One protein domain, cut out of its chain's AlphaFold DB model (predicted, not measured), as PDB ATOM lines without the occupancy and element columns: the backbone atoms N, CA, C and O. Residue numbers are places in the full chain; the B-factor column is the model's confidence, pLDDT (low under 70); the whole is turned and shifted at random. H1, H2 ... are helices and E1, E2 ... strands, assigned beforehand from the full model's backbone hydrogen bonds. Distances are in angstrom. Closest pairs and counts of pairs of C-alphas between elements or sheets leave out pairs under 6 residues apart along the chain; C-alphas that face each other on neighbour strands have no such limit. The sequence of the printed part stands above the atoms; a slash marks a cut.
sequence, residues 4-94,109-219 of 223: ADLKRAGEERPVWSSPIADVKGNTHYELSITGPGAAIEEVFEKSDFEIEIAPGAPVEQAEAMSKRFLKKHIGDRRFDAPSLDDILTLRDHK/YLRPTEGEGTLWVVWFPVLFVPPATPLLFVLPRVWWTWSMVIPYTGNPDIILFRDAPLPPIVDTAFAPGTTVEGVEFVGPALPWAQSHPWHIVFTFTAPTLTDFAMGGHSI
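AT A GLANCE: This is residues 4 to 94 and 109 to 219 of the 223 residues of an uncharacterized protein of Sphingomonas sp. K2R01-6 (UniProt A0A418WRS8). The core is a sandwich of two antiparallel sheets face to face, E4 E6 E13 E8 E11 and E7 E12 E9 E10, with H2 covering the far face of the larger one. A small antiparallel sheet, E1 E2 E3 E5, sits beside the sandwich where E5 meets E7; H1 is near it, by E6, and H3 lies away. The 202 printed residues hold, in order, E1 E2 E3 H1 E4 H2 H3 and E5 to E13, a mixed class. The whole is compact, radius of gyration of the C-alphas 16.7 A, and spans 46 by 41 by 35 A.

HOW THE PARTS SIT: Start at E1, residues 7 to 9, E2, 15 to 20, and E3, 29 to 34, a meander of two hairpins, each strand the antiparallel neighbour of the one before; E5, 109 to 112, follows beside E3. Within hydrogen-bond range are N 7 and O 17, 2.8 A, N 18 and O 31, 3.0 A, and N 30 and O 111, 3.0 A. H1, residues 37 to 44, only grazes this sheet. Next find E4, 50 to 55, E6, 118 to 129, E13, 208 to 218, E8, 142 to 153, and E11, 181 to 186, a twisted sheet in that order, with N 52 and O 121, 2.9 A, N 122 and O 214, 2.8 A, N 148 and O 213, 2.8 A, and N 147 and O 183, 2.9 A. H1's closest C-alpha pair with E6 is Val 43 and Phe 128, 4.7 A. H2, residues 59 to 73, is on one face, making two layers, at a height over the sheet of 9.4 A; C-alphas 62 and 119 are closest, 6.6 A. E7, 135 to 138, E12, 197 to 202, E9, 157 to 162, and E10, 169 to 173, follow in order, with N 137 and O 199, 2.8 A, N 159 and O 200, 2.9 A, and N 160 and O 171, 2.9 A; E9 and E10 are a hairpin. These two sheets form the sandwich, best planes 19 degrees apart, and a jelly roll, one long hairpin wound over both: E6 with E13, E7 with E12, E8 with E11, E9 with E10. C-alphas 109 of E5 and 138 of E7 are closest, 4.9 A. H3, residues 84 to 90, is apart from H2. In H1, H2 and H3 every O i to N i+4 pair is within range.

IN THESE COORDINATES: Find C-alpha 7 at (147.893, 21.983, 126.197), where E1 begins, and C-alpha 218 at (153.680, 15.588, 102.514), where E13 ends. H2 measures 21.4 A, E8 30.8 A, E13 29.8 A and E6 28.8 A; E6 bends by 78 degrees at residue 126.

THE WHOLE: The C-alphas farthest apart, of Glu 11 and Leu 84, are 49.3 A apart. Residues 95 to 108 are not printed, and C-alphas 94 and 109 are 27.9 A apart across the cut. Of the links printed whole, none is long. Mean pLDDT of the printed part is 80.6; 48 residues are under 70, among them 76 to 94 and 162 to 178.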
ATOM      1  N   ALA A   4     141.953  27.011 123.393       96.62
ATOM      2  CA  ALA A   4     141.649  26.486 124.727       96.62
ATOM      3  C   ALA A   4     141.660  24.947 124.826       96.62
ATOM      4  O   ALA A   4     141.778  24.418 125.929       96.62
ATOM      5  N   ASP A   5     141.557  24.238 123.699       96.88
ATOM      6  CA  ASP A   5     141.648  22.775 123.650       96.88
ATOM      7  C   ASP A   5     143.114  22.294 123.656       96.88
ATOM      8  O   ASP A   5     143.377  21.108 123.853       96.88
ATOM      9  N   LEU A   6     144.082  23.193 123.429       97.38
ATOM     10  CA  LEU A   6     145.503  22.858 123.356       97.38
ATOM     11  C   LEU A   6     146.141  22.898 124.747       97.38
ATOM     12  O   LEU A   6     145.868  23.766 125.579       97.38
ATOM     13  N   LYS A   7     147.087  21.989 124.980       97.56
ATOM     14  CA  LYS A   7     147.893  21.983 126.197       97.56
ATOM     15  C   LYS A   7     148.930  23.099 126.131       97.56
ATOM     16  O   LYS A   7     149.809  23.071 125.276       97.56
ATOM     17  N   ARG A   8     148.881  24.025 127.088       97.31
ATOM     18  CA  ARG A   8     149.899  25.067 127.270       97.31
ATOM     19  C   ARG A   8     151.086  24.556 128.097       97.31
ATOM     20  O   ARG A   8     150.897  23.944 129.148       97.31
ATOM     21  N   ALA A   9     152.303  24.858 127.658       96.50
ATOM     22  CA  ALA A   9     153.549  24.637 128.391       96.50
ATOM     23  C   ALA A   9     154.481  25.856 128.278       96.50
ATOM     24  O   ALA A   9     154.504  26.516 127.243       96.50
ATOM     25  N   GLY A  10     155.274  26.135 129.318       93.88
ATOM     26  CA  GLY A  10     156.179  27.293 129.377       93.88
ATOM     27  C   GLY A  10     155.497  28.600 129.813       93.88
ATOM     28  O   GLY A  10     154.273  28.723 129.762       93.88
ATOM     29  N   GLU A  11     156.297  29.571 130.262       87.81
ATOM     30  CA  GLU A  11     155.804  30.852 130.800       87.81
ATOM     31  C   GLU A  11     156.042  32.024 129.838       87.81
ATOM     32  O   GLU A  11     155.072  32.615 129.368       87.81
ATOM     33  N   GLU A  12     157.305  32.332 129.512       80.62
ATOM     34  CA  GLU A  12     157.680  33.522 128.723       80.62
ATOM     35  C   GLU A  12     157.404  33.381 127.219       80.62
ATOM     36  O   GLU A  12     156.876  34.296 126.588       80.62
ATOM     37  N   ARG A  13     157.729  32.218 126.641       88.94
ATOM     38  CA  ARG A  13     157.432  31.867 125.242       88.94
ATOM     39  C   ARG A  13     156.661  30.545 125.202       88.94
ATOM     40  O   ARG A  13     157.248  29.500 124.912       88.94
ATOM     41  N   PRO A  14     155.384  30.568 125.611       95.69
ATOM     42  CA  PRO A  14     154.605  29.357 125.768       95.69
ATOM     43  C   PRO A  14     154.409  28.616 124.441       95.69
ATOM     44  O   PRO A  14     154.470  29.187 123.351       95.69
ATOM     45  N   VAL A  15     154.189  27.311 124.561       97.00
ATOM     46  CA  VAL A  15     153.819  26.412 123.472       97.00
ATOM     47  C   VAL A  15     152.445  25.846 123.795       97.00
ATOM     48  O   VAL A  15     152.262  25.245 124.854       97.00
ATOM     49  N   TRP A  16     151.490  26.036 122.893       97.94
ATOM     50  CA  TRP A  16     150.203  25.351 122.907       97.94
ATOM     51  C   TRP A  16     150.295  24.200 121.930       97.94
ATOM     52  O   TRP A  16     150.559  24.442 120.755       97.94
ATOM     53  N   SER A  17     150.085  22.968 122.378       97.19
ATOM     54  CA  SER A  17     150.100  21.822 121.474       97.19
ATOM     55  C   SER A  17     148.977  20.831 121.730       97.19
ATOM     56  O   SER A  17     148.444  20.719 122.837       97.19
ATOM     57  N   SER A  18     148.598  20.112 120.677       96.62
ATOM     58  CA  SER A  18     147.674  18.985 120.756       96.62
ATOM     59  C   SER A  18     148.029  17.938 119.703       96.62
ATOM     60  O   SER A  18     148.334  18.312 118.562       96.62
ATOM     61  N   PRO A  19     147.940  16.634 120.031       95.75
ATOM     62  CA  PRO A  19     147.920  15.603 119.007       95.75
ATOM     63  C   PRO A  19     146.704  15.799 118.095       95.75
ATOM     64  O   PRO A  19     145.627  16.193 118.554       95.75
ATOM     65  N   ILE A  20     146.883  15.507 116.811       94.38
ATOM     66  CA  ILE A  20     145.853  15.588 115.777       94.38
ATOM     67  C   ILE A  20     145.584  14.185 115.255       94.38
ATOM     68  O   ILE A  20     146.502  13.488 114.821       94.38
ATOM     69  N   ALA A  21     144.317  13.777 115.314       94.31
ATOM     70  CA  ALA A  21     143.876  12.515 114.749       94.31
ATOM     71  C   ALA A  21     143.726  12.630 113.223       94.31
ATOM     72  O   ALA A  21     143.129  13.585 112.724       94.31
ATOM     73  N   ASP A  22     144.246  11.649 112.491       93.12
ATOM     74  CA  ASP A  22     143.979  11.483 111.065       93.12
ATOM     75  C   ASP A  22     142.554  10.943 110.814       93.12
ATOM     76  O   ASP A  22     141.817  10.590 111.739       93.12
ATOM     77  N   VAL A  23     142.152  10.830 109.544       91.94
ATOM     78  CA  VAL A  23     140.841  10.268 109.155       91.94
ATOM     79  C   VAL A  23     140.634   8.799 109.569       91.94
ATOM     80  O   VAL A  23     139.516   8.293 109.478       91.94
ATOM     81  N   LYS A  24     141.687   8.100 110.010       92.31
ATOM     82  CA  LYS A  24     141.648   6.729 110.547       92.31
ATOM     83  C   LYS A  24     141.658   6.710 112.086       92.31
ATOM     84  O   LYS A  24     141.534   5.636 112.668       92.31
ATOM     85  N   GLY A  25     141.771   7.869 112.739       94.31
ATOM     86  CA  GLY A  25     141.827   8.029 114.192       94.31
ATOM     87  C   GLY A  25     143.229   7.936 114.806       94.31
ATOM     88  O   GLY A  25     143.341   7.991 116.031       94.31
ATOM     89  N   ASN A  26     144.297   7.806 114.011       93.25
ATOM     90  CA  ASN A  26     145.667   7.730 114.532       93.25
ATOM     91  C   ASN A  26     146.215   9.124 114.843       93.25
ATOM     92  O   ASN A  26     145.949  10.073 114.115       93.25
ATOM     93  N   THR A  27     147.037   9.248 115.885       92.88
ATOM     94  CA  THR A  27     147.538  10.536 116.402       92.88
ATOM     95  C   THR A  27     149.007  10.789 116.060       92.88
ATOM     96  O   THR A  27     149.788  11.250 116.887       92.88
ATOM     97  N   HIS A  28     149.388  10.504 114.815       90.62
ATOM     98  CA  HIS A  28     150.762  10.647 114.311       90.62
ATOM     99  C   HIS A  28     151.140  12.086 113.922       90.62
ATOM    100  O   HIS A  28     152.092  12.304 113.175       90.62
ATOM    101  N   TYR A  29     150.369  13.073 114.367       90.56
ATOM    102  CA  TYR A  29     150.536  14.473 114.004       90.56
ATOM    103  C   TYR A  29     150.348  15.338 115.238       90.56
ATOM    104  O   TYR A  29     149.547  15.021 116.114       90.56
ATOM    105  N   GLU A  30     151.057  16.457 115.290       93.38
ATOM    106  CA  GLU A  30     150.906  17.447 116.348       93.38
ATOM    107  C   GLU A  30     150.766  18.839 115.735       93.38
ATOM    108  O   GLU A  30     151.571  19.248 114.892       93.38
ATOM    109  N   LEU A  31     149.748  19.567 116.192       95.06
ATOM    110  CA  LEU A  31     149.652  21.009 116.019       95.06
ATOM    111  C   LEU A  31     150.358  21.663 117.204       95.06
ATOM    112  O   LEU A  31     150.054  21.335 118.351       95.06
ATOM    113  N   SER A  32     151.269  22.592 116.938       96.50
ATOM    114  CA  SER A  32     151.917  23.416 117.958       96.50
ATOM    115  C   SER A  32     151.872  24.891 117.579       96.50
ATOM    116  O   SER A  32     152.114  25.236 116.430       96.50
ATOM    117  N   ILE A  33     151.607  25.764 118.545       96.88
ATOM    118  CA  ILE A  33     151.597  27.220 118.387       96.88
ATOM    119  C   ILE A  33     152.551  27.816 119.427       96.88
ATOM    120  O   ILE A  33     152.441  27.498 120.610       96.88
ATOM    121  N   THR A  34     153.503  28.651 119.008       96.50
ATOM    122  CA  THR A  34     154.523  29.250 119.885       96.50
ATOM    123  C   THR A  34     154.818  30.701 119.529       96.50
ATOM    124  O   THR A  34     154.704  31.103 118.380       96.50
ATOM    125  N   GLY A  35     155.180  31.504 120.526       94.56
ATOM    126  CA  GLY A  35     155.300  32.954 120.404       94.56
ATOM    127  C   GLY A  35     155.057  33.633 121.754       94.56
ATOM    128  O   GLY A  35     154.933  32.943 122.773       94.56
ATOM    129  N   PRO A  36     155.005  34.972 121.792       94.12
ATOM    130  CA  PRO A  36     154.556  35.704 122.973       94.12
ATOM    131  C   PRO A  36     153.120  35.303 123.341       94.12
ATOM    132  O   PRO A  36     152.240  35.290 122.482       94.12
ATOM    133  N   GLY A  37     152.864  34.990 124.615       94.62
ATOM    134  CA  GLY A  37     151.565  34.444 125.029       94.62
ATOM    135  C   GLY A  37     150.378  35.360 124.718       94.62
ATOM    136  O   GLY A  37     149.389  34.896 124.164       94.62
ATOM    137  N   ALA A  38     150.521  36.663 124.980       93.38
ATOM    138  CA  ALA A  38     149.487  37.651 124.671       93.38
ATOM    139  C   ALA A  38     149.180  37.734 123.165       93.38
ATOM    140  O   ALA A  38     148.019  37.817 122.789       93.38
ATOM    141  N   ALA A  39     150.207  37.640 122.310       93.00
ATOM    142  CA  ALA A  39     150.029  37.656 120.859       93.00
ATOM    143  C   ALA A  39     149.304  36.396 120.362       93.00
ATOM    144  O   ALA A  39     148.429  36.483 119.511       93.00
ATOM    145  N   ILE A  40     149.618  35.218 120.916       95.50
ATOM    146  CA  ILE A  40     148.913  33.971 120.574       95.50
ATOM    147  C   ILE A  40     147.439  34.052 120.959       95.50
ATOM    148  O   ILE A  40     146.574  33.691 120.162       95.50
ATOM    149  N   GLU A  41     147.162  34.497 122.183       95.69
ATOM    150  CA  GLU A  41     145.797  34.636 122.678       95.69
ATOM    151  C   GLU A  41     145.006  35.625 121.823       95.69
ATOM    152  O   GLU A  41     143.904  35.290 121.406       95.69
ATOM    153  N   GLU A  42     145.587  36.779 121.492       94.56
ATOM    154  CA  GLU A  42     144.972  37.788 120.626       94.56
ATOM    155  C   GLU A  42     144.676  37.248 119.216       94.56
ATOM    156  O   GLU A  42     143.567  37.414 118.711       94.56
ATOM    157  N   VAL A  43     145.633  36.548 118.597       94.50
ATOM    158  CA  VAL A  43     145.501  36.037 117.222       94.50
ATOM    159  C   VAL A  43     144.435  34.948 117.105       94.50
ATOM    160  O   VAL A  43     143.660  34.930 116.144       94.50
ATOM    161  N   PHE A  44     144.394  34.027 118.071       96.31
ATOM    162  CA  PHE A  44     143.583  32.811 117.987       96.31
ATOM    163  C   PHE A  44     142.347  32.812 118.894       96.31
ATOM    164  O   PHE A  44     141.630  31.810 118.919       96.31
ATOM    165  N   GLU A  45     142.053  33.904 119.610       93.62
ATOM    166  CA  GLU A  45     140.966  33.978 120.604       93.62
ATOM    167  C   GLU A  45     139.617  33.478 120.062       93.62
ATOM    168  O   GLU A  45     138.850  32.806 120.756       93.62
ATOM    169  N   LYS A  46     139.314  33.843 118.811       92.75
ATOM    170  CA  LYS A  46     138.030  33.571 118.148       92.75
ATOM    171  C   LYS A  46     138.108  32.458 117.108       92.75
ATOM    172  O   LYS A  46     137.090  32.146 116.496       92.75
ATOM    173  N   SER A  47     139.285  31.874 116.906       94.50
ATOM    174  CA  SER A  47     139.528  30.964 115.796       94.50
ATOM    175  C   SER A  47     139.184  29.515 116.153       94.50
ATOM    176  O   SER A  47     139.612  28.974 117.175       94.50
ATOM    177  N   ASP A  48     138.391  28.891 115.283       94.31
ATOM    178  CA  ASP A  48     137.962  27.494 115.341       94.31
ATOM    179  C   ASP A  48     138.749  26.659 114.321       94.31
ATOM    180  O   ASP A  48     138.348  26.501 113.174       94.31
ATOM    181  N   PHE A  49     139.886  26.113 114.737       93.88
ATOM    182  CA  PHE A  49     140.780  25.325 113.895       93.88
ATOM    183  C   PHE A  49     140.066  24.088 113.350       93.88
ATOM    184  O   PHE A  49     139.512  23.275 114.110       93.88
ATOM    185  N   GLU A  50     140.168  23.898 112.041       94.31
ATOM    186  CA  GLU A  50     139.753  22.681 111.359       94.31
ATOM    187  C   GLU A  50     140.967  22.067 110.679       94.31
ATOM    188  O   GLU A  50     141.645  22.717 109.888       94.31
ATOM    189  N   ILE A  51     141.261  20.814 111.010       93.25
ATOM    190  CA  ILE A  51     142.411  20.094 110.475       93.25
ATOM    191  C   ILE A  51     141.919  18.745 109.989       93.25
ATOM    192  O   ILE A  51     141.251  18.026 110.731       93.25
ATOM    193  N   GLU A  52     142.264  18.402 108.756       93.38
ATOM    194  CA  GLU A  52     142.010  17.085 108.195       93.38
ATOM    195  C   GLU A  52     143.293  16.522 107.603       93.38
ATOM    196  O   GLU A  52     143.996  17.187 106.843       93.38
ATOM    197  N   ILE A  53     143.604  15.285 107.987       91.56
ATOM    198  CA  ILE A  53     144.843  14.601 107.635       91.56
ATOM    199  C   ILE A  53     144.479  13.219 107.108       91.56
ATOM    200  O   ILE A  53     143.864  12.421 107.816       91.56
ATOM    201  N   ALA A  54     144.855  12.931 105.865       91.62
ATOM    202  CA  ALA A  54     144.502  11.707 105.162       91.62
ATOM    203  C   ALA A  54     145.758  10.995 104.623       91.62
ATOM    204  O   ALA A  54     146.172  11.222 103.481       91.62
ATOM    205  N   PRO A  55     146.393  10.129 105.437       89.06
ATOM    206  CA  PRO A  55     147.580   9.388 105.022       89.06
ATOM    207  C   PRO A  55     147.285   8.415 103.880       89.06
ATOM    208  O   PRO A  55     146.336   7.626 103.961       89.06
ATOM    209  N   GLY A  56     148.117   8.454 102.834       84.12
ATOM    210  CA  GLY A  56     147.969   7.615 101.640       84.12
ATOM    211  C   GLY A  56     146.761   7.954 100.756       84.12
ATOM    212  O   GLY A  56     146.391   7.149  99.902       84.12
ATOM    213  N   ALA A  57     146.123   9.109 100.966       84.50
ATOM    214  CA  ALA A  57     145.033   9.570 100.115       84.50
ATOM    215  C   ALA A  57     145.520   9.817  98.674       84.50
ATOM    216  O   ALA A  57     146.575  10.428  98.486       84.50
ATOM    217  N   PRO A  58     144.766   9.385  97.648       81.31
ATOM    218  CA  PRO A  58     145.089   9.707  96.265       81.31
ATOM    219  C   PRO A  58     144.807  11.190  95.961       81.31
ATOM    220  O   PRO A  58     144.075  11.869  96.687       81.31
ATOM    221  N   VAL A  59     145.361  11.697  94.857       72.88
ATOM    222  CA  VAL A  59     145.248  13.113  94.451       72.88
ATOM    223  C   VAL A  59     143.787  13.542  94.268       72.88
ATOM    224  O   VAL A  59     143.412  14.652  94.634       72.88
ATOM    225  N   GLU A  60     142.915  12.657  93.790       79.50
ATOM    226  CA  GLU A  60     141.488  12.947  93.611       79.50
ATOM    227  C   GLU A  60     140.785  13.208  94.952       79.50
ATOM    228  O   GLU A  60     139.873  14.035  95.046       79.50
ATOM    229  N   GLN A  61     141.230  12.539  96.021       83.31
ATOM    230  CA  GLN A  61     140.731  12.795  97.369       83.31
ATOM    231  C   GLN A  61     141.233  14.145  97.899       83.31
ATOM    232  O   GLN A  61     140.489  14.818  98.616       83.31
ATOM    233  N   ALA A  62     142.436  14.578  97.500       73.31
ATOM    234  CA  ALA A  62     142.951  15.921  97.780       73.31
ATOM    235  C   ALA A  62     142.063  17.004  97.190       73.31
ATOM    236  O   ALA A  62     141.632  17.912  97.900       73.31
ATOM    237  N   GLU A  63     141.723  16.870  95.913       76.06
ATOM    238  CA  GLU A  63     140.861  17.828  95.235       76.06
ATOM    239  C   GLU A  63     139.466  17.877  95.875       76.06
ATOM    240  O   GLU A  63     138.927  18.958  96.123       76.06
ATOM    241  N   ALA A  64     138.887  16.716  96.198       85.00
ATOM    242  CA  ALA A  64     137.588  16.636  96.863       85.00
ATOM    243  C   ALA A  64     137.608  17.273  98.264       85.00
ATOM    244  O   ALA A  64     136.673  17.992  98.626       85.00
ATOM    245  N   MET A  65     138.674  17.038  99.036       83.56
ATOM    246  CA  MET A  65     138.861  17.638 100.353       83.56
ATOM    247  C   MET A  65     138.991  19.157 100.255       83.56
ATOM    248  O   MET A  65     138.213  19.864 100.898       83.56
ATOM    249  N   SER A  66     139.879  19.665  99.397       77.31
ATOM    250  CA  SER A  66     140.037  21.105  99.173       77.31
ATOM    251  C   SER A  66     138.720  21.741  98.731       77.31
ATOM    252  O   SER A  66     138.265  22.693  99.356       77.31
ATOM    253  N   LYS A  67     138.018  21.173  97.738       81.19
ATOM    254  CA  LYS A  67     136.708  21.684  97.289       81.19
ATOM    255  C   LYS A  67     135.677  21.731  98.414       81.19
ATOM    256  O   LYS A  67     134.910  22.689  98.488       81.19
ATOM    257  N   ARG A  68     135.639  20.720  99.289       87.00
ATOM    258  CA  ARG A  68     134.732  20.699 100.445       87.00
ATOM    259  C   ARG A  68     135.063  21.818 101.433       87.00
ATOM    260  O   ARG A  68     134.137  22.502 101.864       87.00
ATOM    261  N   PHE A  69     136.340  22.018 101.763       83.00
ATOM    262  CA  PHE A  69     136.786  23.104 102.644       83.00
ATOM    263  C   PHE A  69     136.460  24.480 102.055       83.00
ATOM    264  O   PHE A  69     135.805  25.283 102.717       83.00
ATOM    265  N   LEU A  70     136.817  24.715 100.789       79.69
ATOM    266  CA  LEU A  70     136.530  25.974 100.100       79.69
ATOM    267  C   LEU A  70     135.028  26.247 100.049       79.69
ATOM    268  O   LEU A  70     134.583  27.322 100.433       79.69
ATOM    269  N   LYS A  71     134.213  25.257  99.671       84.44
ATOM    270  CA  LYS A  71     132.755  25.417  99.645       84.44
ATOM    271  C   LYS A  71     132.176  25.721 101.029       84.44
ATOM    272  O   LYS A  71     131.228  26.492 101.127       84.44
ATOM    273  N   LYS A  72     132.707  25.101 102.086       85.81
ATOM    274  CA  LYS A  72     132.226  25.299 103.459       85.81
ATOM    275  C   LYS A  72     132.496  26.718 103.961       85.81
ATOM    276  O   LYS A  72     131.606  27.302 104.571       85.81
ATOM    277  N   HIS A  73     133.692  27.245 103.714       81.94
ATOM    278  CA  HIS A  73     134.146  28.490 104.343       81.94
ATOM    279  C   HIS A  73     134.061  29.715 103.429       81.94
ATOM    280  O   HIS A  73     133.747  30.811 103.878       81.94
ATOM    281  N   ILE A  74     134.274  29.528 102.129       77.31
ATOM    282  CA  ILE A  74     134.238  30.599 101.123       77.31
ATOM    283  C   ILE A  74     132.856  30.681 100.457       77.31
ATOM    284  O   ILE A  74     132.467  31.735  99.951       77.31
ATOM    285  N   GLY A  75     132.072  29.597 100.492       77.38
ATOM    286  CA  GLY A  75     130.764  29.531  99.841       77.38
ATOM    287  C   GLY A  75     130.886  29.750  98.332       77.38
ATOM    288  O   GLY A  75     131.678  29.083  97.671       77.38
ATOM    289  N   ASP A  76     130.117  30.711  97.813       68.44
ATOM    290  CA  ASP A  76     130.145  31.137  96.406       68.44
ATOM    291  C   ASP A  76     130.973  32.421  96.185       68.44
ATOM    292  O   ASP A  76     130.888  33.023  95.108       68.44
ATOM    293  N   ARG A  77     131.741  32.899  97.186       64.00
ATOM    294  CA  ARG A  77     132.615  34.069  96.978       64.00
ATOM    295  C   ARG A  77     133.582  33.718  95.847       64.00
ATOM    296  O   ARG A  77     134.261  32.692  95.890       64.00
ATOM    297  N   ARG A  78     133.578  34.532  94.792       55.53
ATOM    298  CA  ARG A  78     134.402  34.279  93.613       55.53
ATOM    299  C   ARG A  78     135.869  34.427  93.997       55.53
ATOM    300  O   ARG A  78     136.253  35.425  94.601       55.53
ATOM    301  N   PHE A  79     136.677  33.451  93.592       58.25
ATOM    302  CA  PHE A  79     138.071  33.708  93.260       58.25
ATOM    303  C   PHE A  79     138.031  34.596  92.023       58.25
ATOM    304  O   PHE A  79     138.023  34.092  90.899       58.25
ATOM    305  N   ASP A  80     137.872  35.904  92.209       54.06
ATOM    306  CA  ASP A  80     138.101  36.823  91.108       54.06
ATOM    307  C   ASP A  80     139.595  36.721  90.822       54.06
ATOM    308  O   ASP A  80     140.427  37.277  91.535       54.06
ATOM    309  N   ALA A  81     139.934  35.874  89.844       49.19
ATOM    310  CA  ALA A  81     141.293  35.762  89.366       49.19
ATOM    311  C   ALA A  81     141.732  37.182  88.992       49.19
ATOM    312  O   ALA A  81     140.996  37.839  88.241       49.19
ATOM    313  N   PRO A  82     142.864  37.669  89.529       50.97
ATOM    314  CA  PRO A  82     143.319  39.016  89.238       50.97
ATOM    315  C   PRO A  82     143.380  39.190  87.721       50.97
ATOM    316  O   PRO A  82     143.837  38.301  86.992       50.97
ATOM    317  N   SER A  83     142.850  40.308  87.230       54.56
ATOM    318  CA  SER A  83     142.919  40.624  85.809       54.56
ATOM    319  C   SER A  83     144.384  40.739  85.378       54.56
ATOM    320  O   SER A  83     145.284  40.925  86.200       54.56
ATOM    321  N   LEU A  84     144.653  40.640  84.073       52.06
ATOM    322  CA  LEU A  84     146.014  40.847  83.572       52.06
ATOM    323  C   LEU A  84     146.555  42.223  83.995       52.06
ATOM    324  O   LEU A  84     147.735  42.338  84.308       52.06
ATOM    325  N   ASP A  85     145.690  43.235  84.057       57.34
ATOM    326  CA  ASP A  85     146.052  44.571  84.517       57.34
ATOM    327  C   ASP A  85     146.403  44.577  86.015       57.34
ATOM    328  O   ASP A  85     147.421  45.160  86.384       57.34
ATOM    329  N   ASP A  86     145.669  43.843  86.862       54.50
ATOM    330  CA  ASP A  86     146.016  43.673  88.284       54.50
ATOM    331  C   ASP A  86     147.397  43.010  88.433       54.50
ATOM    332  O   ASP A  86     148.257  43.507  89.161       54.50
ATOM    333  N   ILE A  87     147.673  41.954  87.659       53.22
ATOM    334  CA  ILE A  87     148.981  41.271  87.647       53.22
ATOM    335  C   ILE A  87     150.102  42.219  87.199       53.22
ATOM    336  O   ILE A  87     151.204  42.199  87.750       53.22
ATOM    337  N   LEU A  88     149.841  43.069  86.204       52.41
ATOM    338  CA  LEU A  88     150.818  44.044  85.724       52.41
ATOM    339  C   LEU A  88     151.079  45.154  86.750       52.41
ATOM    340  O   LEU A  88     152.222  45.597  86.849       52.41
ATOM    341  N   THR A  89     150.087  45.553  87.554       57.81
ATOM    342  CA  THR A  89     150.299  46.496  88.671       57.81
ATOM    343  C   THR A  89     151.105  45.889  89.821       57.81
ATOM    344  O   THR A  89     151.869  46.600  90.476       57.81
ATOM    345  N   LEU A  90     151.029  44.568  90.021       52.91
ATOM    346  CA  LEU A  90     151.838  43.861  91.021       52.91
ATOM    347  C   LEU A  90     153.332  43.820  90.665       52.91
ATOM    348  O   LEU A  90     154.165  43.657  91.551       52.91
ATOM    349  N   ARG A  91     153.705  44.013  89.391       54.09
ATOM    350  CA  ARG A  91     155.113  44.003  88.951       54.09
ATOM    351  C   ARG A  91     155.961  45.086  89.626       54.09
ATOM    352  O   ARG A  91     157.157  44.878  89.832       54.09
ATOM    353  N   ASP A  92     155.342  46.214  89.958       55.72
ATOM    354  CA  ASP A  92     155.996  47.345  90.620       55.72
ATOM    355  C   ASP A  92     155.824  47.308  92.151       55.72
ATOM    356  O   ASP A  92     156.482  48.065  92.872       55.72
ATOM    357  N   HIS A  93     154.987  46.399  92.668       53.62
ATOM    358  CA  HIS A  93     154.895  46.131  94.097       53.62
ATOM    359  C   HIS A  93     156.151  45.390  94.548       53.62
ATOM    360  O   HIS A  93     156.335  44.192  94.335       53.62
ATOM    361  N   LYS A  94     157.054  46.127  95.194       58.38
ATOM    362  CA  LYS A  94     158.176  45.513  95.894       58.38
ATOM    363  C   LYS A  94     157.603  44.607  96.993       58.38
ATOM    364  O   LYS A  94     156.799  45.113  97.780       58.38
ATOM    365  N   TYR A 109     153.032  25.296 113.832       92.69
ATOM    366  CA  TYR A 109     153.654  24.106 113.284       92.69
ATOM    367  C   TYR A 109     152.607  23.006 113.182       92.69
ATOM    368  O   TYR A 109     151.973  22.663 114.180       92.69
ATOM    369  N   LEU A 110     152.480  22.410 112.001       90.38
ATOM    370  CA  LEU A 110     151.889  21.086 111.854       90.38
ATOM    371  C   LEU A 110     153.030  20.128 111.536       90.38
ATOM    372  O   LEU A 110     153.663  20.254 110.489       90.38
ATOM    373  N   ARG A 111     153.324  19.188 112.435       86.81
ATOM    374  CA  ARG A 111     154.416  18.230 112.232       86.81
ATOM    375  C   ARG A 111     153.913  16.790 112.278       86.81
ATOM    376  O   ARG A 111     153.120  16.471 113.165       86.81
ATOM    377  N   PRO A 112     154.377  15.913 111.371       82.81
ATOM    378  CA  PRO A 112     154.243  14.481 111.567       82.81
ATOM    379  C   PRO A 112     155.156  14.058 112.722       82.81
ATOM    380  O   PRO A 112     156.274  14.558 112.864       82.81
ATOM    381  N   THR A 113     154.689  13.133 113.546       70.31
ATOM    382  CA  THR A 113     155.497  12.438 114.553       70.31
ATOM    383  C   THR A 113     155.997  11.093 114.027       70.31
ATOM    384  O   THR A 113     157.031  10.621 114.487       70.31
ATOM    385  N   GLU A 114     155.303  10.504 113.046       65.94
ATOM    386  CA  GLU A 114     155.665   9.274 112.328       65.94
ATOM    387  C   GLU A 114     154.809   9.114 111.050       65.94
ATOM    388  O   GLU A 114     153.807   9.811 110.886       65.94
ATOM    389  N   GLY A 115     155.177   8.196 110.144       63.59
ATOM    390  CA  GLY A 115     154.294   7.732 109.062       63.59
ATOM    391  C   GLY A 115     154.681   8.088 107.618       63.59
ATOM    392  O   GLY A 115     155.752   8.621 107.315       63.59
ATOM    393  N   GLU A 116     153.782   7.704 106.709       69.81
ATOM    394  CA  GLU A 116     153.916   7.836 105.255       69.81
ATOM    395  C   GLU A 116     153.475   9.218 104.740       69.81
ATOM    396  O   GLU A 116     152.936  10.051 105.471       69.81
ATOM    397  N   GLY A 117     153.703   9.463 103.446       71.50
ATOM    398  CA  GLY A 117     153.306  10.698 102.780       71.50
ATOM    399  C   GLY A 117     151.809  10.937 102.915       71.50
ATOM    400  O   GLY A 117     150.995  10.029 102.740       71.50
ATOM    401  N   THR A 118     151.459  12.165 103.266       84.31
ATOM    402  CA  THR A 118     150.135  12.469 103.782       84.31
ATOM    403  C   THR A 118     149.598  13.763 103.215       84.31
ATOM    404  O   THR A 118     150.246  14.810 103.270       84.31
ATOM    405  N   LEU A 119     148.381  13.672 102.700       87.56
ATOM    406  CA  LEU A 119     147.569  14.812 102.348       87.56
ATOM    407  C   LEU A 119     147.025  15.457 103.626       87.56
ATOM    408  O   LEU A 119     146.493  14.767 104.497       87.56
ATOM    409  N   TRP A 120     147.114  16.775 103.718       89.25
ATOM    410  CA  TRP A 120     146.574  17.532 104.839       89.25
ATOM    411  C   TRP A 120     145.958  18.843 104.354       89.25
ATOM    412  O   TRP A 120     146.396  19.423 103.360       89.25
ATOM    413  N   VAL A 121     144.927  19.297 105.058       90.50
ATOM    414  CA  VAL A 121     144.330  20.627 104.911       90.50
ATOM    415  C   VAL A 121     144.082  21.178 106.308       90.50
ATOM    416  O   VAL A 121     143.600  20.473 107.195       90.50
ATOM    417  N   VAL A 122     144.437  22.441 106.495       91.50
ATOM    418  CA  VAL A 122     144.235  23.193 107.725       91.50
ATOM    419  C   VAL A 122     143.487  24.477 107.402       91.50
ATOM    420  O   VAL A 122     143.815  25.178 106.445       91.50
ATOM    421  N   TRP A 123     142.506  24.796 108.236       92.31
ATOM    422  CA  TRP A 123     141.741  26.027 108.193       92.31
ATOM    423  C   TRP A 123     141.758  26.708 109.560       92.31
ATOM    424  O   TRP A 123     141.424  26.097 110.578       92.31
ATOM    425  N   PHE A 124     142.114  27.985 109.562       93.06
ATOM    426  CA  PHE A 124     142.071  28.878 110.707       93.06
ATOM    427  C   PHE A 124     141.094  30.009 110.390       93.06
ATOM    428  O   PHE A 124     141.474  30.988 109.743       93.06
ATOM    429  N   PRO A 125     139.822  29.885 110.795       91.06
ATOM    430  CA  PRO A 125     138.850  30.923 110.529       91.06
ATOM    431  C   PRO A 125     139.057  32.082 111.505       91.06
ATOM    432  O   PRO A 125     139.459  31.855 112.648       91.06
ATOM    433  N   VAL A 126     138.722  33.303 111.094       90.50
ATOM    434  CA  VAL A 126     138.607  34.475 111.980       90.50
ATOM    435  C   VAL A 126     139.897  34.723 112.787       90.50
ATOM    436  O   VAL A 126     139.870  34.943 113.998       90.50
ATOM    437  N   LEU A 127     141.047  34.665 112.114       91.88
ATOM    438  CA  LEU A 127     142.328  35.098 112.660       91.88
ATOM    439  C   LEU A 127     142.378  36.613 112.739       91.88
ATOM    440  O   LEU A 127     142.167  37.306 111.741       91.88
ATOM    441  N   PHE A 128     142.716  37.117 113.917       92.56
ATOM    442  CA  PHE A 128     143.113  38.504 114.076       92.56
ATOM    443  C   PHE A 128     144.625  38.599 113.864       92.56
ATOM    444  O   PHE A 128     145.383  37.907 114.534       92.56
ATOM    445  N   VAL A 129     145.082  39.423 112.925       89.12
ATOM    446  CA  VAL A 129     146.507  39.616 112.626       89.12
ATOM    447  C   VAL A 129     146.915  41.017 113.082       89.12
ATOM    448  O   VAL A 129     146.635  41.990 112.366       89.12
ATOM    449  N   PRO A 130     147.549  41.160 114.262       87.12
ATOM    450  CA  PRO A 130     148.001  42.456 114.744       87.12
ATOM    451  C   PRO A 130     149.071  43.056 113.817       87.12
ATOM    452  O   PRO A 130     149.871  42.310 113.238       87.12
ATOM    453  N   PRO A 131     149.157  44.396 113.713       84.25
ATOM    454  CA  PRO A 131     150.232  45.052 112.979       84.25
ATOM    455  C   PRO A 131     151.601  44.589 113.467       84.25
ATOM    456  O   PRO A 131     151.822  44.445 114.671       84.25
ATOM    457  N   ALA A 132     152.529  44.393 112.530       80.56
ATOM    458  CA  ALA A 132     153.915  44.012 112.808       80.56
ATOM    459  C   ALA A 132     154.097  42.690 113.588       80.56
ATOM    460  O   ALA A 132     155.206  42.396 114.032       80.56
ATOM    461  N   THR A 133     153.048  41.870 113.720       86.81
ATOM    462  CA  THR A 133     153.111  40.532 114.326       86.81
ATOM    463  C   THR A 133     153.018  39.484 113.221       86.81
ATOM    464  O   THR A 133     151.919  39.183 112.755       86.81
ATOM    465  N   PRO A 134     154.147  38.934 112.742       88.44
ATOM    466  CA  PRO A 134     154.099  37.939 111.685       88.44
ATOM    467  C   PRO A 134     153.545  36.612 112.198       88.44
ATOM    468  O   PRO A 134     154.006  36.078 113.211       88.44
ATOM    469  N   LEU A 135     152.590  36.066 111.451       91.19
ATOM    470  CA  LEU A 135     152.081  34.716 111.628       91.19
ATOM    471  C   LEU A 135     152.842  33.783 110.695       91.19
ATOM    472  O   LEU A 135     152.744  33.873 109.474       91.19
ATOM    473  N   LEU A 136     153.633  32.899 111.288       91.06
ATOM    474  CA  LEU A 136     154.477  31.948 110.583       91.06
ATOM    475  C   LEU A 136     153.801  30.582 110.596       91.06
ATOM    476  O   LEU A 136     153.633  29.991 111.655       91.06
ATOM    477  N   PHE A 137     153.462  30.042 109.437       91.00
ATOM    478  CA  PHE A 137     152.953  28.686 109.297       91.00
ATOM    479  C   PHE A 137     154.037  27.803 108.693       91.00
ATOM    480  O   PHE A 137     154.430  27.950 107.533       91.00
ATOM    481  N   VAL A 138     154.534  26.886 109.515       86.38
ATOM    482  CA  VAL A 138     155.622  25.978 109.175       86.38
ATOM    483  C   VAL A 138     155.060  24.592 108.956       86.38
ATOM    484  O   VAL A 138     154.381  24.019 109.815       86.38
ATOM    485  N   LEU A 139     155.364  24.058 107.783       80.88
ATOM    486  CA  LEU A 139     154.759  22.836 107.299       80.88
ATOM    487  C   LEU A 139     155.699  21.635 107.386       80.88
ATOM    488  O   LEU A 139     156.925  21.795 107.442       80.88
ATOM    489  N   PRO A 140     155.133  20.412 107.345       79.56
ATOM    490  CA  PRO A 140     155.912  19.215 107.090       79.56
ATOM    491  C   PRO A 140     156.675  19.334 105.769       79.56
ATOM    492  O   PRO A 140     156.383  20.182 104.924       79.56
ATOM    493  N   ARG A 141     157.599  18.405 105.532       80.62
ATOM    494  CA  ARG A 141     158.209  18.272 104.208       80.62
ATOM    495  C   ARG A 141     157.149  17.918 103.179       80.62
ATOM    496  O   ARG A 141     156.479  16.894 103.310       80.62
ATOM    497  N   VAL A 142     157.036  18.737 102.143       80.69
ATOM    498  CA  VAL A 142     156.054  18.556 101.071       80.69
ATOM    499  C   VAL A 142     156.701  18.647  99.700       80.69
ATOM    500  O   VAL A 142     157.745  19.281  99.513       80.69
ATOM    501  N   TRP A 143     156.045  18.003  98.738       80.50
ATOM    502  CA  TRP A 143     156.294  18.217  97.315       80.50
ATOM    503  C   TRP A 143     155.262  19.172  96.702       80.50
ATOM    504  O   TRP A 143     155.527  19.752  95.660       80.50
ATOM    505  N   TRP A 144     154.115  19.372  97.353       83.06
ATOM    506  CA  TRP A 144     153.088  20.324  96.942       83.06
ATOM    507  C   TRP A 144     152.452  20.983  98.161       83.06
ATOM    508  O   TRP A 144     152.144  20.302  99.143       83.06
ATOM    509  N   THR A 145     152.244  22.295  98.090       86.12
ATOM    510  CA  THR A 145     151.480  23.059  99.071       86.12
ATOM    511  C   THR A 145     150.817  24.258  98.421       86.12
ATOM    512  O   THR A 145     151.323  24.822  97.457       86.12
ATOM    513  N   TRP A 146     149.726  24.692  99.022       85.50
ATOM    514  CA  TRP A 146     149.095  25.969  98.758       85.50
ATOM    515  C   TRP A 146     148.715  26.609 100.083       85.50
ATOM    516  O   TRP A 146     148.583  25.938 101.113       85.50
ATOM    517  N   SER A 147     148.498  27.910 100.043       87.94
ATOM    518  CA  SER A 147     147.836  28.624 101.119       87.94
ATOM    519  C   SER A 147     147.045  29.792 100.563       87.94
ATOM    520  O   SER A 147     147.285  30.234  99.440       87.94
ATOM    521  N   MET A 148     146.078  30.258 101.337       86.56
ATOM    522  CA  MET A 148     145.282  31.420 101.003       86.56
ATOM    523  C   MET A 148     144.889  32.201 102.241       86.56
ATOM    524  O   MET A 148     144.718  31.643 103.328       86.56
ATOM    525  N   VAL A 149     144.706  33.493 102.029       87.38
ATOM    526  CA  VAL A 149     144.223  34.451 103.009       87.38
ATOM    527  C   VAL A 149     142.939  35.055 102.461       87.38
ATOM    528  O   VAL A 149     142.867  35.462 101.303       87.38
ATOM    529  N   ILE A 150     141.895  35.073 103.281       86.81
ATOM    530  CA  ILE A 150     140.574  35.588 102.915       86.81
ATOM    531  C   ILE A 150     140.274  36.743 103.864       86.81
ATOM    532  O   ILE A 150     139.839  36.509 104.999       86.81
ATOM    533  N   PRO A 151     140.556  37.993 103.474       83.62
ATOM    534  CA  PRO A 151     140.380  39.124 104.365       83.62
ATOM    535  C   PRO A 151     138.893  39.417 104.577       83.62
ATOM    536  O   PRO A 151     138.112  39.546 103.629       83.62
ATOM    537  N   TYR A 152     138.496  39.582 105.835       83.00
ATOM    538  CA  TYR A 152     137.258  40.276 106.191       83.00
ATOM    539  C   TYR A 152     137.485  41.784 106.254       83.00
ATOM    540  O   TYR A 152     136.589  42.554 105.912       83.00
ATOM    541  N   THR A 153     138.677  42.205 106.689       83.00
ATOM    542  CA  THR A 153     139.056  43.614 106.826       83.00
ATOM    543  C   THR A 153     140.533  43.833 106.513       83.00
ATOM    544  O   THR A 153     141.367  43.020 106.901       83.00
ATOM    545  N   GLY A 154     140.855  44.993 105.933       80.88
ATOM    546  CA  GLY A 154     142.228  45.401 105.615       80.88
ATOM    547  C   GLY A 154     142.907  44.493 104.588       80.88
ATOM    548  O   GLY A 154     142.227  43.727 103.917       80.88
ATOM    549  N   ASN A 155     144.231  44.614 104.472       79.50
ATOM    550  CA  ASN A 155     145.035  43.951 103.443       79.50
ATOM    551  C   ASN A 155     146.128  43.130 104.142       79.50
ATOM    552  O   ASN A 155     147.197  43.673 104.439       79.50
ATOM    553  N   PRO A 156     145.831  41.895 104.567       81.75
ATOM    554  CA  PRO A 156     146.884  40.971 104.948       81.75
ATOM    555  C   PRO A 156     147.684  40.612 103.701       81.75
ATOM    556  O   PRO A 156     147.090  40.393 102.656       81.75
ATOM    557  N   ASP A 157     148.998  40.537 103.844       79.25
ATOM    558  CA  ASP A 157     149.878  40.061 102.786       79.25
ATOM    559  C   ASP A 157     150.259  38.607 103.084       79.25
ATOM    560  O   ASP A 157     150.482  38.241 104.251       79.25
ATOM    561  N   ILE A 158     150.404  37.792 102.037       78.50
ATOM    562  CA  ILE A 158     150.965  36.445 102.152       78.50
ATOM    563  C   ILE A 158     152.252  36.271 101.349       78.50
ATOM    564  O   ILE A 158     152.343  36.581 100.162       78.50
ATOM    565  N   ILE A 159     153.263  35.711 102.016       79.94
ATOM    566  CA  ILE A 159     154.549  35.362 101.417       79.94
ATOM    567  C   ILE A 159     154.842  33.887 101.663       79.94
ATOM    568  O   ILE A 159     154.761  33.405 102.793       79.94
ATOM    569  N   LEU A 160     155.262  33.181 100.617       74.62
ATOM    570  CA  LEU A 160     155.774  31.821 100.706       74.62
ATOM    571  C   LEU A 160     157.294  31.818 100.561       74.62
ATOM    572  O   LEU A 160     157.836  32.252  99.546       74.62
ATOM    573  N   PHE A 161     157.988  31.274 101.556       74.38
ATOM    574  CA  PHE A 161     159.412  30.969 101.488       74.38
ATOM    575  C   PHE A 161     159.645  29.467 101.408       74.38
ATOM    576  O   PHE A 161     158.877  28.653 101.929       74.38
ATOM    577  N   ARG A 162     160.769  29.101 100.799       68.94
ATOM    578  CA  ARG A 162     161.240  27.723 100.757       68.94
ATOM    579  C   ARG A 162     162.429  27.547 101.692       68.94
ATOM    580  O   ARG A 162     163.401  28.288 101.617       68.94
ATOM    581  N   ASP A 163     162.357  26.512 102.522       67.69
ATOM    582  CA  ASP A 163     163.426  25.970 103.371       67.69
ATOM    583  C   ASP A 163     163.906  26.867 104.534       67.69
ATOM    584  O   ASP A 163     164.523  26.355 105.469       67.69
ATOM    585  N   ALA A 164     163.563  28.158 104.560       60.69
ATOM    586  CA  ALA A 164     163.805  29.073 105.679       60.69
ATOM    587  C   ALA A 164     162.782  30.230 105.687       60.69
ATOM    588  O   ALA A 164     162.258  30.558 104.630       60.69
ATOM    589  N   PRO A 165     162.546  30.925 106.821       56.09
ATOM    590  CA  PRO A 165     161.752  32.168 106.865       56.09
ATOM    591  C   PRO A 165     162.487  33.388 106.270       56.09
ATOM    592  O   PRO A 165     162.113  34.532 106.510       56.09
ATOM    593  N   LEU A 166     163.586  33.148 105.555       62.56
ATOM    594  CA  LEU A 166     164.444  34.133 104.908       62.56
ATOM    595  C   LEU A 166     164.648  33.698 103.447       62.56
ATOM    596  O   LEU A 166     164.415  32.529 103.138       62.56
ATOM    597  N   PRO A 167     165.057  34.604 102.539       55.53
ATOM    598  CA  PRO A 167     165.099  34.344 101.100       55.53
ATOM    599  C   PRO A 167     165.767  33.007 100.718       55.53
ATOM    600  O   PRO A 167     166.766  32.632 101.339       55.53
ATOM    601  N   PRO A 168     165.281  32.329  99.657       56.66
ATOM    602  CA  PRO A 168     164.453  32.889  98.585       56.66
ATOM    603  C   PRO A 168     162.936  32.845  98.845       56.66
ATOM    604  O   PRO A 168     162.381  31.839  99.285       56.66
ATOM    605  N   ILE A 169     162.273  33.953  98.500       64.62
ATOM    606  CA  ILE A 169     160.817  34.022  98.337       64.62
ATOM    607  C   ILE A 169     160.443  33.178  97.115       64.62
ATOM    608  O   ILE A 169     161.061  33.312  96.058       64.62
ATOM    609  N   VAL A 170     159.461  32.299  97.281       58.53
ATOM    610  CA  VAL A 170     158.933  31.420  96.233       58.53
ATOM    611  C   VAL A 170     157.773  32.087  95.512       58.53
ATOM    612  O   VAL A 170     157.727  32.044  94.287       58.53
ATOM    613  N   ASP A 171     156.859  32.685  96.274       60.50
ATOM    614  CA  ASP A 171     155.630  33.286  95.766       60.50
ATOM    615  C   ASP A 171     155.083  34.321  96.765       60.50
ATOM    616  O   ASP A 171     155.396  34.267  97.961       60.50
ATOM    617  N   THR A 172     154.296  35.275  96.274       67.25
ATOM    618  CA  THR A 172     153.697  36.361  97.060       67.25
ATOM    619  C   THR A 172     152.386  36.832  96.455       67.25
ATOM    620  O   THR A 172     152.315  37.020  95.241       67.25
ATOM    621  N   ALA A 173     151.412  37.162  97.299       64.94
ATOM    622  CA  ALA A 173     150.196  37.856  96.887       64.94
ATOM    623  C   ALA A 173     149.984  39.117  97.746       64.94
ATOM    624  O   ALA A 173     150.306  39.108  98.931       64.94
ATOM    625  N   PHE A 174     149.529  40.196  97.088       65.69
ATOM    626  CA  PHE A 174     149.355  41.552  97.645       65.69
ATOM    627  C   PHE A 174     148.122  42.254  97.033       65.69
ATOM    628  O   PHE A 174     148.195  43.375  96.518       65.69
ATOM    629  N   ALA A 175     146.996  41.556  96.971       63.19
ATOM    630  CA  ALA A 175     145.749  42.084  96.459       63.19
ATOM    631  C   ALA A 175     145.132  43.106  97.441       63.19
ATOM    632  O   ALA A 175     145.012  42.859  98.640       63.19
ATOM    633  N   PRO A 176     144.676  44.272  96.955       62.66
ATOM    634  CA  PRO A 176     144.039  45.251  97.817       62.66
ATOM    635  C   PRO A 176     142.657  44.780  98.298       62.66
ATOM    636  O   PRO A 176     141.904  44.098  97.593       62.66
ATOM    637  N   GLY A 177     142.274  45.258  99.479       65.75
ATOM    638  CA  GLY A 177     140.943  45.105 100.050       65.75
ATOM    639  C   GLY A 177     140.667  43.692 100.555       65.75
ATOM    640  O   GLY A 177     141.515  43.035 101.135       65.75
ATOM    641  N   THR A 178     139.438  43.226 100.340       63.53
ATOM    642  CA  THR A 178     138.961  41.910 100.801       63.53
ATOM    643  C   THR A 178     139.130  40.810  99.752       63.53
ATOM    644  O   THR A 178     138.345  39.859  99.722       63.53
ATOM    645  N   THR A 179     140.072  40.982  98.828       70.00
ATOM    646  CA  THR A 179     140.331  40.014  97.758       70.00
ATOM    647  C   THR A 179     141.011  38.786  98.352       70.00
ATOM    648  O   THR A 179     141.857  38.913  99.229       70.00
ATOM    649  N   VAL A 180     140.621  37.589  97.908       74.19
ATOM    650  CA  VAL A 180     141.275  36.354  98.352       74.19
ATOM    651  C   VAL A 180     142.665  36.295  97.738       74.19
ATOM    652  O   VAL A 180     142.811  36.348  96.518       74.19
ATOM    653  N   GLU A 181     143.667  36.150  98.587       76.25
ATOM    654  CA  GLU A 181     145.053  35.968  98.185       76.25
ATOM    655  C   GLU A 181     145.434  34.503  98.286       76.25
ATOM    656  O   GLU A 181     144.978  33.810  99.192       76.25
ATOM    657  N   GLY A 182     146.293  34.028  97.392       77.00
ATOM    658  CA  GLY A 182     146.798  32.669  97.461       77.00
ATOM    659  C   GLY A 182     148.185  32.554  96.865       77.00
ATOM    660  O   GLY A 182     148.523  33.261  95.922       77.00
ATOM    661  N   VAL A 183     148.964  31.648  97.441       78.19
ATOM    662  CA  VAL A 183     150.291  31.273  96.961       78.19
ATOM    663  C   VAL A 183     150.362  29.762  96.858       78.19
ATOM    664  O   VAL A 183     149.788  29.037  97.679       78.19
ATOM    665  N   GLU A 184     151.067  29.280  95.845       81.12
ATOM    666  CA  GLU A 184     151.202  27.852  95.579       81.12
ATOM    667  C   GLU A 184     152.657  27.490  95.303       81.12
ATOM    668  O   GLU A 184     153.405  28.203  94.639       81.12
ATOM    669  N   PHE A 185     153.062  26.325  95.797       79.75
ATOM    670  CA  PHE A 185     154.335  25.723  95.461       79.75
ATOM    671  C   PHE A 185     154.151  24.267  95.054       79.75
ATOM    672  O   PHE A 185     153.615  23.446  95.801       79.75
ATOM    673  N   VAL A 186     154.692  23.938  93.882       78.12
ATOM    674  CA  VAL A 186     154.837  22.570  93.385       78.12
ATOM    675  C   VAL A 186     156.326  22.311  93.168       78.12
ATOM    676  O   VAL A 186     156.962  22.886  92.285       78.12
ATOM    677  N   GLY A 187     156.896  21.445  93.996       70.75
ATOM    678  CA  GLY A 187     158.246  20.923  93.857       70.75
ATOM    679  C   GLY A 187     158.276  19.595  93.093       70.75
ATOM    680  O   GLY A 187     157.239  18.981  92.831       70.75
ATOM    681  N   PRO A 188     159.473  19.097  92.741       65.50
ATOM    682  CA  PRO A 188     159.604  17.765  92.169       65.50
ATOM    683  C   PRO A 188     159.115  16.727  93.187       65.50
ATOM    684  O   PRO A 188     159.562  16.744  94.333       65.50
ATOM    685  N   ALA A 189     158.286  15.769  92.765       66.56
ATOM    686  CA  ALA A 189     157.858  14.625  93.587       66.56
ATOM    687  C   ALA A 189     158.991  13.592  93.804       66.56
ATOM    688  O   ALA A 189     158.776  12.381  93.808       66.56
ATOM    689  N   LEU A 190     160.229  14.071  93.929       68.94
ATOM    690  CA  LEU A 190     161.419  13.265  94.132       68.94
ATOM    691  C   LEU A 190     161.757  13.257  95.625       68.94
ATOM    692  O   LEU A 190     161.882  14.334  96.215       68.94
ATOM    693  N   PRO A 191     161.993  12.084  96.237       65.75
ATOM    694  CA  PRO A 191     162.295  11.992  97.661       65.75
ATOM    695  C   PRO A 191     163.509  12.807  98.117       65.75
ATOM    696  O   PRO A 191     163.628  13.071  99.300       65.75
ATOM    697  N   TRP A 192     164.415  13.216  97.227       66.12
ATOM    698  CA  TRP A 192     165.591  14.035  97.559       66.12
ATOM    699  C   TRP A 192     165.423  15.532  97.256       66.12
ATOM    700  O   TRP A 192     166.289  16.322  97.616       66.12
ATOM    701  N   ALA A 193     164.330  15.945  96.606       65.69
ATOM    702  CA  ALA A 193     164.047  17.343  96.262       65.69
ATOM    703  C   ALA A 193     163.057  17.991  97.248       65.69
ATOM    704  O   ALA A 193     162.246  18.834  96.866       65.69
ATOM    705  N   GLN A 194     163.119  17.560  98.510       69.00
ATOM    706  CA  GLN A 194     162.186  17.938  99.569       69.00
ATOM    707  C   GLN A 194     162.273  19.440  99.866       69.00
ATOM    708  O   GLN A 194     163.343  20.039  99.744       69.00
ATOM    709  N   SER A 195     161.153  20.031 100.282       70.94
ATOM    710  CA  SER A 195     161.114  21.415 100.751       70.94
ATOM    711  C   SER A 195     160.343  21.527 102.061       70.94
ATOM    712  O   SER A 195     159.381  20.783 102.274       70.94
ATOM    713  N   HIS A 196     160.764  22.449 102.924       77.12
ATOM    714  CA  HIS A 196     159.982  22.905 104.074       77.12
ATOM    715  C   HIS A 196     159.401  24.276 103.728       77.12
ATOM    716  O   HIS A 196     160.133  25.267 103.787       77.12
ATOM    717  N   PRO A 197     158.132  24.366 103.314       75.94
ATOM    718  CA  PRO A 197     157.522  25.651 103.041       75.94
ATOM    719  C   PRO A 197     157.235  26.399 104.338       75.94
ATOM    720  O   PRO A 197     156.769  25.828 105.329       75.94
ATOM    721  N   TRP A 198     157.501  27.696 104.288       76.12
ATOM    722  CA  TRP A 198     157.153  28.662 105.317       76.12
ATOM    723  C   TRP A 198     156.172  29.645 104.701       76.12
ATOM    724  O   TRP A 198     156.554  30.435 103.840       76.12
ATOM    725  N   HIS A 199     154.919  29.599 105.137       81.50
ATOM    726  CA  HIS A 199     153.943  30.619 104.773       81.50
ATOM    727  C   HIS A 199     153.951  31.683 105.858       81.50
ATOM    728  O   HIS A 199     153.828  31.369 107.040       81.50
ATOM    729  N   ILE A 200     154.122  32.935 105.469       81.00
ATOM    730  CA  ILE A 200     154.084  34.068 106.380       81.00
ATOM    731  C   ILE A 200     152.870  34.904 106.008       81.00
ATOM    732  O   ILE A 200     152.772  35.368 104.875       81.00
ATOM    733  N   VAL A 201     151.978  35.103 106.974       79.25
ATOM    734  CA  VAL A 201     150.876  36.064 106.893       79.25
ATOM    735  C   VAL A 201     151.197  37.214 107.835       79.25
ATOM    736  O   VAL A 201     151.536  36.987 108.997       79.25
ATOM    737  N   PHE A 202     151.116  38.452 107.366       80.94
ATOM    738  CA  PHE A 202     151.347  39.617 108.223       80.94
ATOM    739  C   PHE A 202     150.584  40.842 107.717       80.94
ATOM    740  O   PHE A 202     150.043  40.864 106.615       80.94
ATOM    741  N   THR A 203     150.553  41.880 108.552       72.44
ATOM    742  CA  THR A 203     149.958  43.182 108.243       72.44
ATOM    743  C   THR A 203     150.914  44.291 108.683       72.44
ATOM    744  O   THR A 203     151.550  44.196 109.738       72.44
ATOM    745  N   PHE A 204     151.052  45.356 107.887       68.06
ATOM    746  CA  PHE A 204     151.958  46.465 108.232       68.06
ATOM    747  C   PHE A 204     151.292  47.612 108.967       68.06
ATOM    748  O   PHE A 204     151.876  48.188 109.880       68.06
ATOM    749  N   THR A 205     150.112  48.013 108.504       68.56
ATOM    750  CA  THR A 205     149.562  49.337 108.817       68.56
ATOM    751  C   THR A 205     148.397  49.277 109.788       68.56
ATOM    752  O   THR A 205     148.257  50.166 110.626       68.56
ATOM    753  N   ALA A 206     147.566  48.243 109.697       79.62
ATOM    754  CA  ALA A 206     146.373  48.083 110.511       79.62
ATOM    755  C   ALA A 206     146.130  46.601 110.814       79.62
ATOM    756  O   ALA A 206     146.491  45.754 109.993       79.62
ATOM    757  N   PRO A 207     145.513  46.284 111.966       84.69
ATOM    758  CA  PRO A 207     145.104  44.921 112.251       84.69
ATOM    759  C   PRO A 207     144.124  44.431 111.187       84.69
ATOM    760  O   PRO A 207     143.271  45.196 110.722       84.69
ATOM    761  N   THR A 208     144.218  43.155 110.831       87.31
ATOM    762  CA  THR A 208     143.273  42.527 109.902       87.31
ATOM    763  C   THR A 208     142.555  41.372 110.564       87.31
ATOM    764  O   THR A 208     143.082  40.707 111.451       87.31
ATOM    765  N   LEU A 209     141.322  41.151 110.130       89.25
ATOM    766  CA  LEU A 209     140.583  39.940 110.422       89.25
ATOM    767  C   LEU A 209     140.535  39.125 109.139       89.25
ATOM    768  O   LEU A 209     140.124  39.649 108.100       89.25
ATOM    769  N   THR A 210     140.941  37.864 109.189       90.25
ATOM    770  CA  THR A 210     141.040  37.027 107.994       90.25
ATOM    771  C   THR A 210     140.801  35.558 108.303       90.25
ATOM    772  O   THR A 210     141.066  35.115 109.413       90.25
ATOM    773  N   ASP A 211     140.319  34.786 107.334       91.19
ATOM    774  CA  ASP A 211     140.551  33.343 107.374       91.19
ATOM    775  C   ASP A 211     141.901  33.036 106.735       91.19
ATOM    776  O   ASP A 211     142.263  33.620 105.713       91.19
ATOM    777  N   PHE A 212     142.612  32.072 107.304       91.62
ATOM    778  CA  PHE A 212     143.785  31.486 106.679       91.62
ATOM    779  C   PHE A 212     143.550  30.007 106.423       91.62
ATOM    780  O   PHE A 212     143.082  29.271 107.295       91.62
ATOM    781  N   ALA A 213     143.915  29.559 105.233       90.31
ATOM    782  CA  ALA A 213     143.835  28.164 104.865       90.31
ATOM    783  C   ALA A 213     145.116  27.726 104.189       90.31
ATOM    784  O   ALA A 213     145.741  28.481 103.452       90.31
ATOM    785  N   MET A 214     145.489  26.479 104.414       90.38
ATOM    786  CA  MET A 214     146.605  25.867 103.721       90.38
ATOM    787  C   MET A 214     146.374  24.380 103.576       90.38
ATOM    788  O   MET A 214     145.715  23.742 104.396       90.38
ATOM    789  N   GLY A 215     146.943  23.820 102.530       88.38
ATOM    790  CA  GLY A 215     146.885  22.398 102.283       88.38
ATOM    791  C   GLY A 215     148.086  21.962 101.485       88.38
ATOM    792  O   GLY A 215     148.789  22.769 100.882       88.38
ATOM    793  N   GLY A 216     148.322  20.666 101.468       87.88
ATOM    794  CA  GLY A 216     149.435  20.132 100.719       87.88
ATOM    795  C   GLY A 216     149.553  18.635 100.852       87.88
ATOM    796  O   GLY A 216     148.785  17.970 101.549       87.88
ATOM    797  N   HIS A 217     150.557  18.108 100.168       85.00
ATOM    798  CA  HIS A 217     150.882  16.699 100.210       85.00
ATOM    799  C   HIS A 217     152.312  16.526 100.709       85.00
ATOM    800  O   HIS A 217     153.297  16.847 100.037       85.00
ATOM    801  N   SER A 218     152.412  15.991 101.921       82.44
ATOM    802  CA  SER A 218     153.680  15.588 102.514       82.44
ATOM    803  C   SER A 218     154.184  14.289 101.904       82.44
ATOM    804  O   SER A 218     153.412  13.462 101.418       82.44
ATOM    805  N   ILE A 219     155.493  14.119 101.887       73.31
ATOM    806  CA  ILE A 219     156.153  12.874 101.477       73.31
ATOM    807  C   ILE A 219     156.467  12.022 102.713       73.31
ATOM    808  O   ILE A 219     156.544  12.579 103.810       73.31
TER     809      ILE A 219